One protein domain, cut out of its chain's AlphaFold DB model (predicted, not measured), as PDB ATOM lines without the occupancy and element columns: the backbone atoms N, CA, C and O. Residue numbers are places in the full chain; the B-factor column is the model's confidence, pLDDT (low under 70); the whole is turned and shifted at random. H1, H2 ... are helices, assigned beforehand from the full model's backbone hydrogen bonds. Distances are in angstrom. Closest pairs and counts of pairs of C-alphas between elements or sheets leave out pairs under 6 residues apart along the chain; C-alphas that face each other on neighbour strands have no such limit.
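This is residues 239 to 336 of the 376 residues of the protein "SOCS box domain-containing protein" of Araneus ventricosus (UniProt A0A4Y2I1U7). H1 and H2 form a helical hairpin, and H3 and H4, steeply crossed to it, cover one side. A long loop precedes H1. The printed part has 98 residues, 52 of them in four named helices in order H1 to H4, with no named strand; its class is all helix, and it is compact, radius of gyration of the C-alphas 13.4 A, spanning 40 by 29 by 25 A.

After residues 239 to 258 find H1, residues 259 to 274. With residues 268 to 271 alone it touches H2, residues 277 to 289, opposite ways at a shallow tilt of 20 degrees; the closest C-alphas, of Val 271 and Ser 279, are 5.9 A apart. H3, residues 297 to 307, touches H1 at a steep tilt of 59 degrees, closest C-alphas Leu 265 and Ile 300, 6.9 A. H4, residues 312 to 323, touches H2 with residues 322 to 323 alone, closest C-alphas Cys 284 and Val 323, 5.2 A. It touches H3 too, closest C-alphas Asn 301 and Leu 312, 6.7 A. Every O i to N i+4 pair is within hydrogen-bond range in H1, H2 and H4, and 5 of 7 in H3.

From C-alpha 259 at (55.580, 102.957, -26.433) H1 runs 22.4 A; H2 runs 19.0 A, H3 15.6 A, and H4 16.3 A to C-alpha 323 at (71.680, 95.141, -35.491).

The farthest C-alphas, Asp 247 and Ala 336, are 40.7 A apart. The printed part has no cut. Look for pLDDT under 70 at residues 239 to 256, 275, 307 to 309 and 326 to 332.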
ATOM      1  N   TYR A 239      58.701 111.269 -32.551       58.19
ATOM      2  CA  TYR A 239      57.534 111.506 -33.397       58.19
ATOM      3  C   TYR A 239      57.331 112.981 -33.781       58.19
ATOM      4  O   TYR A 239      56.706 113.231 -34.802       58.19
ATOM      5  N   LEU A 240      57.846 113.950 -33.009       60.06
ATOM      6  CA  LEU A 240      57.767 115.375 -33.370       60.06
ATOM      7  C   LEU A 240      58.696 115.745 -34.531       60.06
ATOM      8  O   LEU A 240      58.510 116.789 -35.143       60.06
ATOM      9  N   LEU A 241      59.703 114.917 -34.808       61.09
ATOM     10  CA  LEU A 241      60.694 115.159 -35.858       61.09
ATOM     11  C   LEU A 241      60.386 114.398 -37.147       61.09
ATOM     12  O   LEU A 241      61.020 114.638 -38.172       61.09
ATOM     13  N   LEU A 242      59.420 113.482 -37.106       62.62
ATOM     14  CA  LEU A 242      58.964 112.772 -38.288       62.62
ATOM     15  C   LEU A 242      57.848 113.574 -38.963       62.62
ATOM     16  O   LEU A 242      56.931 114.026 -38.273       62.62
ATOM     17  N   PRO A 243      57.867 113.717 -40.300       55.41
ATOM     18  CA  PRO A 243      56.737 114.247 -41.048       55.41
ATOM     19  C   PRO A 243      55.615 113.199 -41.041       55.41
ATOM     20  O   PRO A 243      55.420 112.457 -42.002       55.41
ATOM     21  N   LEU A 244      54.909 113.081 -39.917       59.12
ATOM     22  CA  LEU A 244      53.688 112.288 -39.846       59.12
ATOM     23  C   LEU A 244      52.635 112.955 -40.751       59.12
ATOM     24  O   LEU A 244      52.525 114.185 -40.729       59.12
ATOM     25  N   PRO A 245      51.866 112.186 -41.544       54.47
ATOM     26  CA  PRO A 245      50.749 112.727 -42.308       54.47
ATOM     27  C   PRO A 245      49.844 113.552 -41.385       54.47
ATOM     28  O   PRO A 245      49.425 113.063 -40.336       54.47
ATOM     29  N   GLN A 246      49.580 114.809 -41.756       47.84
ATOM     30  CA  GLN A 246      48.829 115.775 -40.939       47.84
ATOM     31  C   GLN A 246      47.373 115.348 -40.668       47.84
ATOM     32  O   GLN A 246      46.742 115.868 -39.746       47.84
ATOM     33  N   ASP A 247      46.863 114.357 -41.401       48.22
ATOM     34  CA  ASP A 247      45.548 113.771 -41.173       48.22
ATOM     35  C   ASP A 247      45.620 112.672 -40.101       48.22
ATOM     36  O   ASP A 247      45.915 111.503 -40.347       48.22
ATOM     37  N   ASN A 248      45.361 113.108 -38.868       51.00
ATOM     38  CA  ASN A 248      45.251 112.331 -37.636       51.00
ATOM     39  C   ASN A 248      44.415 111.047 -37.762       51.00
ATOM     40  O   ASN A 248      43.244 111.082 -37.405       51.00
ATOM     41  N   ILE A 249      45.019 109.909 -38.112       50.00
ATOM     42  CA  ILE A 249      44.725 108.597 -37.509       50.00
ATOM     43  C   ILE A 249      46.010 107.758 -37.613       50.00
ATOM     44  O   ILE A 249      46.254 107.108 -38.626       50.00
ATOM     45  N   LEU A 250      46.841 107.729 -36.560       55.97
ATOM     46  CA  LEU A 250      47.739 106.581 -36.367       55.97
ATOM     47  C   LEU A 250      46.836 105.336 -36.452       55.97
ATOM     48  O   LEU A 250      45.874 105.282 -35.677       55.97
ATOM     49  N   PRO A 251      47.061 104.395 -37.391       54.56
ATOM     50  CA  PRO A 251      46.154 103.271 -37.609       54.56
ATOM     51  C   PRO A 251      45.817 102.602 -36.276       54.56
ATOM     52  O   PRO A 251      46.688 102.516 -35.411       54.56
ATOM     53  N   HIS A 252      44.600 102.083 -36.093       52.41
ATOM     54  CA  HIS A 252      44.175 101.449 -34.832       52.41
ATOM     55  C   HIS A 252      45.110 100.317 -34.322       52.41
ATOM     56  O   HIS A 252      44.987  99.894 -33.179       52.41
ATOM     57  N   GLY A 253      46.084  99.854 -35.121       52.31
ATOM     58  CA  GLY A 253      47.171  98.960 -34.696       52.31
ATOM     59  C   GLY A 253      48.319  99.619 -33.904       52.31
ATOM     60  O   GLY A 253      49.034  98.927 -33.183       52.31
ATOM     61  N   VAL A 254      48.497 100.945 -33.950       55.53
ATOM     62  CA  VAL A 254      49.543 101.637 -33.162       55.53
ATOM     63  C   VAL A 254      49.242 101.553 -31.668       55.53
ATOM     64  O   VAL A 254      50.157 101.430 -30.856       55.53
ATOM     65  N   THR A 255      47.961 101.561 -31.287       56.50
ATOM     66  CA  THR A 255      47.549 101.516 -29.878       56.50
ATOM     67  C   THR A 255      47.881 100.192 -29.183       56.50
ATOM     68  O   THR A 255      47.894 100.160 -27.955       56.50
ATOM     69  N   SER A 256      48.185  99.120 -29.929       69.31
ATOM     70  CA  SER A 256      48.638  97.843 -29.359       69.31
ATOM     71  C   SER A 256      50.155  97.727 -29.185       69.31
ATOM     72  O   SER A 256      50.606  96.860 -28.438       69.31
ATOM     73  N   ILE A 257      50.959  98.579 -29.836       76.62
ATOM     74  CA  ILE A 257      52.422  98.513 -29.728       76.62
ATOM     75  C   ILE A 257      52.870  99.259 -28.460       76.62
ATOM     76  O   ILE A 257      52.540 100.436 -28.284       76.62
ATOM     77  N   PRO A 258      53.664  98.635 -27.567       84.94
ATOM     78  CA  PRO A 258      54.210  99.331 -26.409       84.94
ATOM     79  C   PRO A 258      55.023 100.565 -26.825       84.94
ATOM     80  O   PRO A 258      55.840 100.488 -27.739       84.94
ATOM     81  N   ARG A 259      54.886 101.689 -26.106       81.12
ATOM     82  CA  ARG A 259      55.580 102.957 -26.433       81.12
ATOM     83  C   ARG A 259      57.083 102.790 -26.684       81.12
ATOM     84  O   ARG A 259      57.613 103.357 -27.632       81.12
ATOM     85  N   ARG A 260      57.755 101.979 -25.861       85.19
ATOM     86  CA  ARG A 260      59.190 101.677 -25.998       85.19
ATOM     87  C   ARG A 260      59.511 100.952 -27.309       85.19
ATOM     88  O   ARG A 260      60.502 101.271 -27.949       85.19
ATOM     89  N   ARG A 261      58.655 100.019 -27.731       86.81
ATOM     90  CA  ARG A 261      58.798  99.306 -29.007       86.81
ATOM     91  C   ARG A 261      58.574 100.227 -30.193       86.81
ATOM     92  O   ARG A 261      59.391 100.247 -31.104       86.81
ATOM     93  N   PHE A 262      57.525 101.042 -30.130       84.31
ATOM     94  CA  PHE A 262      57.251 102.041 -31.156       84.31
ATOM     95  C   PHE A 262      58.422 103.020 -31.314       84.31
ATOM     96  O   PHE A 262      58.855 103.280 -32.428       84.31
ATOM     97  N   PHE A 263      59.009 103.485 -30.208       86.00
ATOM     98  CA  PHE A 263      60.202 104.330 -30.246       86.00
ATOM     99  C   PHE A 263      61.379 103.670 -30.979       86.00
ATOM    100  O   PHE A 263      61.996 104.308 -31.825       86.00
ATOM    101  N   LEU A 264      61.690 102.404 -30.676       88.88
ATOM    102  CA  LEU A 264      62.789 101.680 -31.330       88.88
ATOM    103  C   LEU A 264      62.548 101.510 -32.835       88.88
ATOM    104  O   LEU A 264      63.485 101.609 -33.624       88.88
ATOM    105  N   LEU A 265      61.290 101.314 -33.237       88.12
ATOM    106  CA  LEU A 265      60.911 101.293 -34.646       88.12
ATOM    107  C   LEU A 265      61.112 102.654 -35.317       88.12
ATOM    108  O   LEU A 265      61.672 102.708 -36.408       88.12
ATOM    109  N   LEU A 266      60.705 103.750 -34.666       85.56
ATOM    110  CA  LEU A 266      60.927 105.103 -35.185       85.56
ATOM    111  C   LEU A 266      62.418 105.440 -35.287       85.56
ATOM    112  O   LEU A 266      62.834 106.061 -36.258       85.56
ATOM    113  N   GLN A 267      63.224 105.020 -34.309       88.25
ATOM    114  CA  GLN A 267      64.676 105.192 -34.326       88.25
ATOM    115  C   GLN A 267      65.300 104.475 -35.531       88.25
ATOM    116  O   GLN A 267      66.098 105.058 -36.262       88.25
ATOM    117  N   TYR A 268      64.911 103.221 -35.761       89.31
ATOM    118  CA  TYR A 268      65.360 102.459 -36.920       89.31
ATOM    119  C   TYR A 268      64.909 103.103 -38.242       89.31
ATOM    120  O   TYR A 268      65.718 103.270 -39.154       89.31
ATOM    121  N   PHE A 269      63.645 103.527 -38.323       86.25
ATOM    122  CA  PHE A 269      63.107 104.249 -39.474       86.25
ATOM    123  C   PHE A 269      63.892 105.531 -39.766       86.25
ATOM    124  O   PHE A 269      64.271 105.772 -40.909       86.25
ATOM    125  N   TRP A 270      64.206 106.317 -38.735       85.56
ATOM    126  CA  TRP A 270      65.004 107.531 -38.868       85.56
ATOM    127  C   TRP A 270      66.379 107.250 -39.480       85.56
ATOM    128  O   TRP A 270      66.724 107.850 -40.495       85.56
ATOM    129  N   VAL A 271      67.132 106.296 -38.921       88.19
ATOM    130  CA  VAL A 271      68.460 105.906 -39.435       88.19
ATOM    131  C   VAL A 271      68.384 105.417 -40.881       88.19
ATOM    132  O   VAL A 271      69.255 105.725 -41.696       88.19
ATOM    133  N   PHE A 272      67.329 104.679 -41.222       86.75
ATOM    134  CA  PHE A 272      67.113 104.240 -42.593       86.75
ATOM    135  C   PHE A 272      66.909 105.423 -43.547       86.75
ATOM    136  O   PHE A 272      67.532 105.467 -44.609       86.75
ATOM    137  N   MET A 273      66.089 106.401 -43.158       82.38
ATOM    138  CA  MET A 273      65.796 107.575 -43.983       82.38
ATOM    139  C   MET A 273      66.996 108.517 -44.134       82.38
ATOM    140  O   MET A 273      67.161 109.111 -45.197       82.38
ATOM    141  N   THR A 274      67.846 108.647 -43.114       79.12
ATOM    142  CA  THR A 274      69.013 109.547 -43.151       79.12
ATOM    143  C   THR A 274      70.262 108.917 -43.779       79.12
ATOM    144  O   THR A 274      71.128 109.644 -44.254       79.12
ATOM    145  N   SER A 275      70.336 107.579 -43.862       67.38
ATOM    146  CA  SER A 275      71.238 106.811 -44.741       67.38
ATOM    147  C   SER A 275      72.734 107.200 -44.729       67.38
ATOM    148  O   SER A 275      73.389 107.162 -45.769       67.38
ATOM    149  N   THR A 276      73.325 107.485 -43.562       75.88
ATOM    150  CA  THR A 276      74.798 107.552 -43.417       75.88
ATOM    151  C   THR A 276      75.347 106.294 -42.739       75.88
ATOM    152  O   THR A 276      74.731 105.777 -41.805       75.88
ATOM    153  N   ASP A 277      76.507 105.789 -43.179       76.81
ATOM    154  CA  ASP A 277      77.136 104.590 -42.589       76.81
ATOM    155  C   ASP A 277      77.398 104.761 -41.082       76.81
ATOM    156  O   ASP A 277      77.129 103.856 -40.292       76.81
ATOM    157  N   ASN A 278      77.796 105.965 -40.659       82.00
ATOM    158  CA  ASN A 278      78.019 106.283 -39.246       82.00
ATOM    159  C   ASN A 278      76.728 106.198 -38.401       82.00
ATOM    160  O   ASN A 278      76.776 105.826 -37.227       82.00
ATOM    161  N   SER A 279      75.555 106.485 -38.987       86.19
ATOM    162  CA  SER A 279      74.265 106.340 -38.292       86.19
ATOM    163  C   SER A 279      73.926 104.879 -38.011       86.19
ATOM    164  O   SER A 279      73.365 104.570 -36.959       86.19
ATOM    165  N   TRP A 280      74.302 103.973 -38.918       88.69
ATOM    166  CA  TRP A 280      74.142 102.536 -38.702       88.69
ATOM    167  C   TRP A 280      75.053 102.038 -37.588       88.69
ATOM    168  O   TRP A 280      74.573 101.342 -36.701       88.69
ATOM    169  N   GLU A 281      76.321 102.451 -37.567       89.06
ATOM    170  CA  GLU A 281      77.243 102.086 -36.485       89.06
ATOM    171  C   GLU A 281      76.731 102.580 -35.118       89.06
ATOM    172  O   GLU A 281      76.702 101.829 -34.138       89.06
ATOM    173  N   ALA A 282      76.245 103.824 -35.047       90.31
ATOM    174  CA  ALA A 282      75.626 104.369 -33.841       90.31
ATOM    175  C   ALA A 282      74.388 103.565 -33.406       90.31
ATOM    176  O   ALA A 282      74.234 103.267 -32.216       90.31
ATOM    177  N   LEU A 283      73.537 103.164 -34.359       91.62
ATOM    178  CA  LEU A 283      72.398 102.284 -34.103       91.62
ATOM    179  C   LEU A 283      72.870 100.951 -33.502       91.62
ATOM    180  O   LEU A 283      72.352 100.543 -32.462       91.62
ATOM    181  N   CYS A 284      73.899 100.313 -34.069       90.81
ATOM    182  CA  CYS A 284      74.487  99.086 -33.523       90.81
ATOM    183  C   CYS A 284      74.882  99.264 -32.051       90.81
ATOM    184  O   CYS A 284      74.450  98.489 -31.199       90.81
ATOM    185  N   PHE A 285      75.643 100.312 -31.713       91.81
ATOM    186  CA  PHE A 285      76.068 100.561 -30.329       91.81
ATOM    187  C   PHE A 285      74.892 100.726 -29.360       91.81
ATOM    188  O   PHE A 285      74.943 100.232 -28.225       91.81
ATOM    189  N   ILE A 286      73.821 101.395 -29.793       92.06
ATOM    190  CA  ILE A 286      72.610 101.568 -28.987       92.06
ATOM    191  C   ILE A 286      71.944 100.222 -28.738       92.06
ATOM    192  O   ILE A 286      71.680  99.872 -27.587       92.06
ATOM    193  N   TRP A 287      71.726  99.436 -29.790       92.00
ATOM    194  CA  TRP A 287      71.077  98.132 -29.681       92.00
ATOM    195  C   TRP A 287      71.909  97.117 -28.885       92.00
ATOM    196  O   TRP A 287      71.346  96.264 -28.198       92.00
ATOM    197  N   ARG A 288      73.239  97.257 -28.883       91.69
ATOM    198  CA  ARG A 288      74.155  96.517 -27.997       91.69
ATOM    199  C   ARG A 288      74.017  96.892 -26.518       91.69
ATOM    200  O   ARG A 288      74.387  96.110 -25.642       91.69
ATOM    201  N   SER A 289      73.487  98.078 -26.235       92.25
ATOM    202  CA  SER A 289      73.405  98.663 -24.892       92.25
ATOM    203  C   SER A 289      72.047  98.485 -24.204       92.25
ATOM    204  O   SER A 289      71.919  98.841 -23.031       92.25
ATOM    205  N   ILE A 290      71.038  97.939 -24.892       91.94
ATOM    206  CA  ILE A 290      69.667  97.798 -24.377       91.94
ATOM    207  C   ILE A 290      69.257  96.329 -24.244       91.94
ATOM    208  O   ILE A 290      69.690  95.506 -25.043       91.94
ATOM    209  N   PRO A 291      68.410  95.962 -23.265       91.69
ATOM    210  CA  PRO A 291      67.963  94.579 -23.091       91.69
ATOM    211  C   PRO A 291      66.814  94.192 -24.039       91.69
ATOM    212  O   PRO A 291      66.342  93.059 -23.990       91.69
ATOM    213  N   ASP A 292      66.325  95.131 -24.854       90.94
ATOM    214  CA  ASP A 292      65.154  94.947 -25.704       90.94
ATOM    215  C   ASP A 292      65.368  93.829 -26.739       90.94
ATOM    216  O   ASP A 292      66.417  93.789 -27.396       90.94
ATOM    217  N   PRO A 293      64.384  92.929 -26.929       90.00
ATOM    218  CA  PRO A 293      64.441  91.947 -28.006       90.00
ATOM    219  C   PRO A 293      64.491  92.625 -29.379       90.00
ATOM    220  O   PRO A 293      64.085  93.780 -29.521       90.00
ATOM    221  N   TYR A 294      64.970  91.916 -30.399       89.88
ATOM    222  CA  TYR A 294      64.977  92.439 -31.765       89.88
ATOM    223  C   TYR A 294      63.560  92.776 -32.258       89.88
ATOM    224  O   TYR A 294      62.562  92.295 -31.710       89.88
ATOM    225  N   LEU A 295      63.481  93.658 -33.256       88.69
ATOM    226  CA  LEU A 295      62.265  93.901 -34.027       88.69
ATOM    227  C   LEU A 295      61.995  92.706 -34.943       88.69
ATOM    228  O   LEU A 295      62.927  92.188 -35.561       88.69
ATOM    229  N   ASN A 296      60.735  92.290 -35.038       85.38
ATOM    230  CA  ASN A 296      60.318  91.272 -35.999       85.38
ATOM    231  C   ASN A 296      59.899  91.892 -37.347       85.38
ATOM    232  O   ASN A 296      59.784  93.111 -37.493       85.38
ATOM    233  N   TYR A 297      59.665  91.029 -38.338       85.38
ATOM    234  CA  TYR A 297      59.248  91.439 -39.678       85.38
ATOM    235  C   TYR A 297      57.945  92.247 -39.676       85.38
ATOM    236  O   TYR A 297      57.885  93.289 -40.322       85.38
ATOM    237  N   ASP A 298      56.925  91.803 -38.939       84.25
ATOM    238  CA  ASP A 298      55.611  92.452 -38.897       84.25
ATOM    239  C   ASP A 298      55.689  93.859 -38.291       84.25
ATOM    240  O   ASP A 298      55.067  94.790 -38.799       84.25
ATOM    241  N   GLU A 299      56.499  94.038 -37.245       87.00
ATOM    242  CA  GLU A 299      56.776  95.333 -36.620       87.00
ATOM    243  C   GLU A 299      57.449  96.292 -37.612       87.00
ATOM    244  O   GLU A 299      57.040  97.450 -37.735       87.00
ATOM    245  N   ILE A 300      58.460  95.812 -38.344       87.81
ATOM    246  CA  ILE A 300      59.162  96.606 -39.361       87.81
ATOM    247  C   ILE A 300      58.215  96.944 -40.519       87.81
ATOM    248  O   ILE A 300      58.108  98.110 -40.902       87.81
ATOM    249  N   ASN A 301      57.482  95.957 -41.039       85.06
ATOM    250  CA  ASN A 301      56.495  96.134 -42.102       85.06
ATOM    251  C   ASN A 301      55.446  97.180 -41.723       85.06
ATOM    252  O   ASN A 301      55.113  98.050 -42.521       85.06
ATOM    253  N   PHE A 302      54.969  97.133 -40.481       80.50
ATOM    254  CA  PHE A 302      53.950  98.045 -39.996       80.50
ATOM    255  C   PHE A 302      54.369  99.515 -40.113       80.50
ATOM    256  O   PHE A 302      53.594 100.319 -40.614       80.50
ATOM    257  N   ILE A 303      55.584  99.884 -39.695       79.19
ATOM    258  CA  ILE A 303      56.047 101.275 -39.822       79.19
ATOM    259  C   ILE A 303      56.435 101.596 -41.260       79.19
ATOM    260  O   ILE A 303      55.974 102.590 -41.811       79.19
ATOM    261  N   PHE A 304      57.249 100.768 -41.907       79.69
ATOM    262  CA  PHE A 304      57.781 101.106 -43.229       79.69
ATOM    263  C   PHE A 304      56.717 101.083 -44.325       79.69
ATOM    264  O   PHE A 304      56.771 101.906 -45.240       79.69
ATOM    265  N   GLY A 305      55.710 100.218 -44.203       76.00
ATOM    266  CA  GLY A 305      54.555 100.183 -45.094       76.00
ATOM    267  C   GLY A 305      53.660 101.420 -44.991       76.00
ATOM    268  O   GLY A 305      52.949 101.723 -45.945       76.00
ATOM    269  N   LEU A 306      53.719 102.174 -43.883       72.75
ATOM    270  CA  LEU A 306      53.005 103.452 -43.746       72.75
ATOM    271  C   LEU A 306      53.707 104.606 -44.471       72.75
ATOM    272  O   LEU A 306      53.041 105.557 -44.870       72.75
ATOM    273  N   PHE A 307      55.032 104.543 -44.626       67.00
ATOM    274  CA  PHE A 307      55.828 105.691 -45.072       67.00
ATOM    275  C   PHE A 307      56.526 105.494 -46.418       67.00
ATOM    276  O   PHE A 307      56.945 106.475 -47.028       67.00
ATOM    277  N   THR A 308      56.701 104.256 -46.884       64.06
ATOM    278  CA  THR A 308      57.597 103.977 -48.010       64.06
ATOM    279  C   THR A 308      57.069 102.880 -48.928       64.06
ATOM    280  O   THR A 308      56.673 101.811 -48.482       64.06
ATOM    281  N   SER A 309      57.144 103.102 -50.244       67.81
ATOM    282  CA  SER A 309      56.917 102.080 -51.278       67.81
ATOM    283  C   SER A 309      58.181 101.248 -51.565       67.81
ATOM    284  O   SER A 309      58.385 100.771 -52.681       67.81
ATOM    285  N   ILE A 310      59.093 101.166 -50.592       70.94
ATOM    286  CA  ILE A 310      60.426 100.571 -50.736       70.94
ATOM    287  C   ILE A 310      60.334  99.050 -50.566       70.94
ATOM    288  O   ILE A 310      59.432  98.534 -49.910       70.94
ATOM    289  N   ASN A 311      61.284  98.318 -51.157       81.88
ATOM    290  CA  ASN A 311      61.413  96.877 -50.965       81.88
ATOM    291  C   ASN A 311      61.645  96.547 -49.477       81.88
ATOM    292  O   ASN A 311      62.754  96.687 -48.958       81.88
ATOM    293  N   LEU A 312      60.590  96.076 -48.813       85.00
ATOM    294  CA  LEU A 312      60.584  95.700 -47.403       85.00
ATOM    295  C   LEU A 312      61.628  94.633 -47.056       85.00
ATOM    296  O   LEU A 312      62.213  94.684 -45.978       85.00
ATOM    297  N   GLN A 313      61.913  93.702 -47.970       84.81
ATOM    298  CA  GLN A 313      62.936  92.689 -47.728       84.81
ATOM    299  C   GLN A 313      64.317  93.334 -47.575       84.81
ATOM    300  O   GLN A 313      65.042  93.015 -46.643       84.81
ATOM    301  N   ALA A 314      64.644  94.318 -48.419       85.19
ATOM    302  CA  ALA A 314      65.912  95.038 -48.334       85.19
ATOM    303  C   ALA A 314      66.041  95.850 -47.031       85.19
ATOM    304  O   ALA A 314      67.132  95.962 -46.473       85.19
ATOM    305  N   ILE A 315      64.929  96.400 -46.531       86.50
ATOM    306  CA  ILE A 315      64.857  97.081 -45.231       86.50
ATOM    307  C   ILE A 315      65.194  96.081 -44.116       86.50
ATOM    308  O   ILE A 315      66.155  96.280 -43.368       86.50
ATOM    309  N   VAL A 316      64.471  94.962 -44.062       87.69
ATOM    310  CA  VAL A 316      64.656  93.917 -43.044       87.69
ATOM    311  C   VAL A 316      66.066  93.327 -43.086       87.69
ATOM    312  O   VAL A 316      66.699  93.201 -42.038       87.69
ATOM    313  N   ASP A 317      66.595  93.029 -44.272       86.88
ATOM    314  CA  ASP A 317      67.951  92.495 -44.432       86.88
ATOM    315  C   ASP A 317      68.997  93.493 -43.923       86.88
ATOM    316  O   ASP A 317      69.938  93.113 -43.226       86.88
ATOM    317  N   ARG A 318      68.809  94.793 -44.189       87.31
ATOM    318  CA  ARG A 318      69.702  95.840 -43.678       87.31
ATOM    319  C   ARG A 318      69.653  95.941 -42.154       87.31
ATOM    320  O   ARG A 318      70.701  96.075 -41.529       87.31
ATOM    321  N   TYR A 319      68.467  95.837 -41.554       88.81
ATOM    322  CA  TYR A 319      68.326  95.779 -40.096       88.81
ATOM    323  C   TYR A 319      69.041  94.564 -39.507       88.81
ATOM    324  O   TYR A 319      69.825  94.720 -38.574       88.81
ATOM    325  N   LYS A 320      68.809  93.370 -40.070       87.88
ATOM    326  CA  LYS A 320      69.449  92.130 -39.616       87.88
ATOM    327  C   LYS A 320      70.973  92.243 -39.691       87.88
ATOM    328  O   LYS A 320      71.639  92.006 -38.694       87.88
ATOM    329  N   ASN A 321      71.508  92.714 -40.815       85.94
ATOM    330  CA  ASN A 321      72.953  92.857 -41.004       85.94
ATOM    331  C   ASN A 321      73.603  93.877 -40.057       85.94
ATOM    332  O   ASN A 321      74.758  93.702 -39.682       85.94
ATOM    333  N   ALA A 322      72.892  94.946 -39.691       85.19
ATOM    334  CA  ALA A 322      73.435  95.971 -38.803       85.19
ATOM    335  C   ALA A 322      73.265  95.606 -37.319       85.19
ATOM    336  O   ALA A 322      74.192  95.731 -36.528       85.19
ATOM    337  N   VAL A 323      72.072  95.182 -36.909       87.19
ATOM    338  CA  VAL A 323      71.680  95.141 -35.491       87.19
ATOM    339  C   VAL A 323      71.749  93.733 -34.895       87.19
ATOM    340  O   VAL A 323      71.985  93.588 -33.690       87.19
ATOM    341  N   VAL A 324      71.526  92.693 -35.700       83.50
ATOM    342  CA  VAL A 324      71.394  91.314 -35.221       83.50
ATOM    343  C   VAL A 324      72.775  90.651 -35.148       83.50
ATOM    344  O   VAL A 324      73.457  90.511 -36.155       83.50
ATOM    345  N   GLU A 325      73.210  90.278 -33.937       76.25
ATOM    346  CA  GLU A 325      74.571  89.770 -33.667       76.25
ATOM    347  C   GLU A 325      74.687  88.249 -33.849       76.25
ATOM    348  O   GLU A 325      75.773  87.733 -34.103       76.25
ATOM    349  N   GLU A 326      73.575  87.527 -33.705       67.69
ATOM    350  CA  GLU A 326      73.499  86.070 -33.807       67.69
ATOM    351  C   GLU A 326      72.368  85.692 -34.768       67.69
ATOM    352  O   GLU A 326      71.357  86.385 -34.843       67.69
ATOM    353  N   SER A 327      72.533  84.602 -35.521       58.12
ATOM    354  CA  SER A 327      71.549  84.112 -36.492       58.12
ATOM    355  C   SER A 327      70.252  83.682 -35.791       58.12
ATOM    356  O   SER A 327      70.072  82.510 -35.466       58.12
ATOM    357  N   GLU A 328      69.351  84.622 -35.519       58.78
ATOM    358  CA  GLU A 328      68.071  84.340 -34.871       58.78
ATOM    359  C   GLU A 328      66.947  84.084 -35.891       58.78
ATOM    360  O   GLU A 328      66.949  84.590 -37.015       58.78
ATOM    361  N   SER A 329      65.986  83.249 -35.480       54.38
ATOM    362  CA  SER A 329      64.764  82.927 -36.231       54.38
ATOM    363  C   SER A 329      63.870  84.157 -36.431       54.38
ATOM    364  O   SER A 329      63.923  85.075 -35.623       54.38
ATOM    365  N   ASP A 330      62.960  84.131 -37.409       57.41
ATOM    366  CA  ASP A 330      62.051  85.250 -37.737       57.41
ATOM    367  C   ASP A 330      61.023  85.640 -36.641       57.41
ATOM    368  O   ASP A 330      60.216  86.549 -36.838       57.41
ATOM    369  N   TYR A 331      61.045  84.987 -35.474       60.53
ATOM    370  CA  TYR A 331      60.147  85.257 -34.347       60.53
ATOM    371  C   TYR A 331      60.758  86.231 -33.327       60.53
ATOM    372  O   TYR A 331      61.974  86.366 -33.222       60.53
ATOM    373  N   VAL A 332      59.914  86.883 -32.511       64.31
ATOM    374  CA  VAL A 332      60.384  87.693 -31.370       64.31
ATOM    375  C   VAL A 332      60.962  86.765 -30.306       64.31
ATOM    376  O   VAL A 332      60.231  86.231 -29.470       64.31
ATOM    377  N   VAL A 333      62.277  86.583 -30.324       71.56
ATOM    378  CA  VAL A 333      62.991  85.804 -29.312       71.56
ATOM    379  C   VAL A 333      63.629  86.766 -28.305       71.56
ATOM    380  O   VAL A 333      64.139  87.822 -28.689       71.56
ATOM    381  N   PRO A 334      63.574  86.472 -26.992       78.69
ATOM    382  CA  PRO A 334      64.391  87.178 -26.017       78.69
ATOM    383  C   PRO A 334      65.867  87.137 -26.420       78.69
ATOM    384  O   PRO A 334      66.349  86.116 -26.897       78.69
ATOM    385  N   ARG A 335      66.594  88.226 -26.161       88.06
ATOM    386  CA  ARG A 335      68.037  88.287 -26.414       88.06
ATOM    387  C   ARG A 335      68.767  87.118 -25.757       88.06
ATOM    388  O   ARG A 335      68.447  86.756 -24.621       88.06
ATOM    389  N   ALA A 336      69.810  86.624 -26.421       89.62
ATOM    390  CA  ALA A 336      70.725  85.644 -25.851       89.62
ATOM    391  C   ALA A 336      71.177  86.034 -24.429       89.62
ATOM    392  O   ALA A 336      71.430  87.207 -24.128       89.62
TER     393      ALA A 336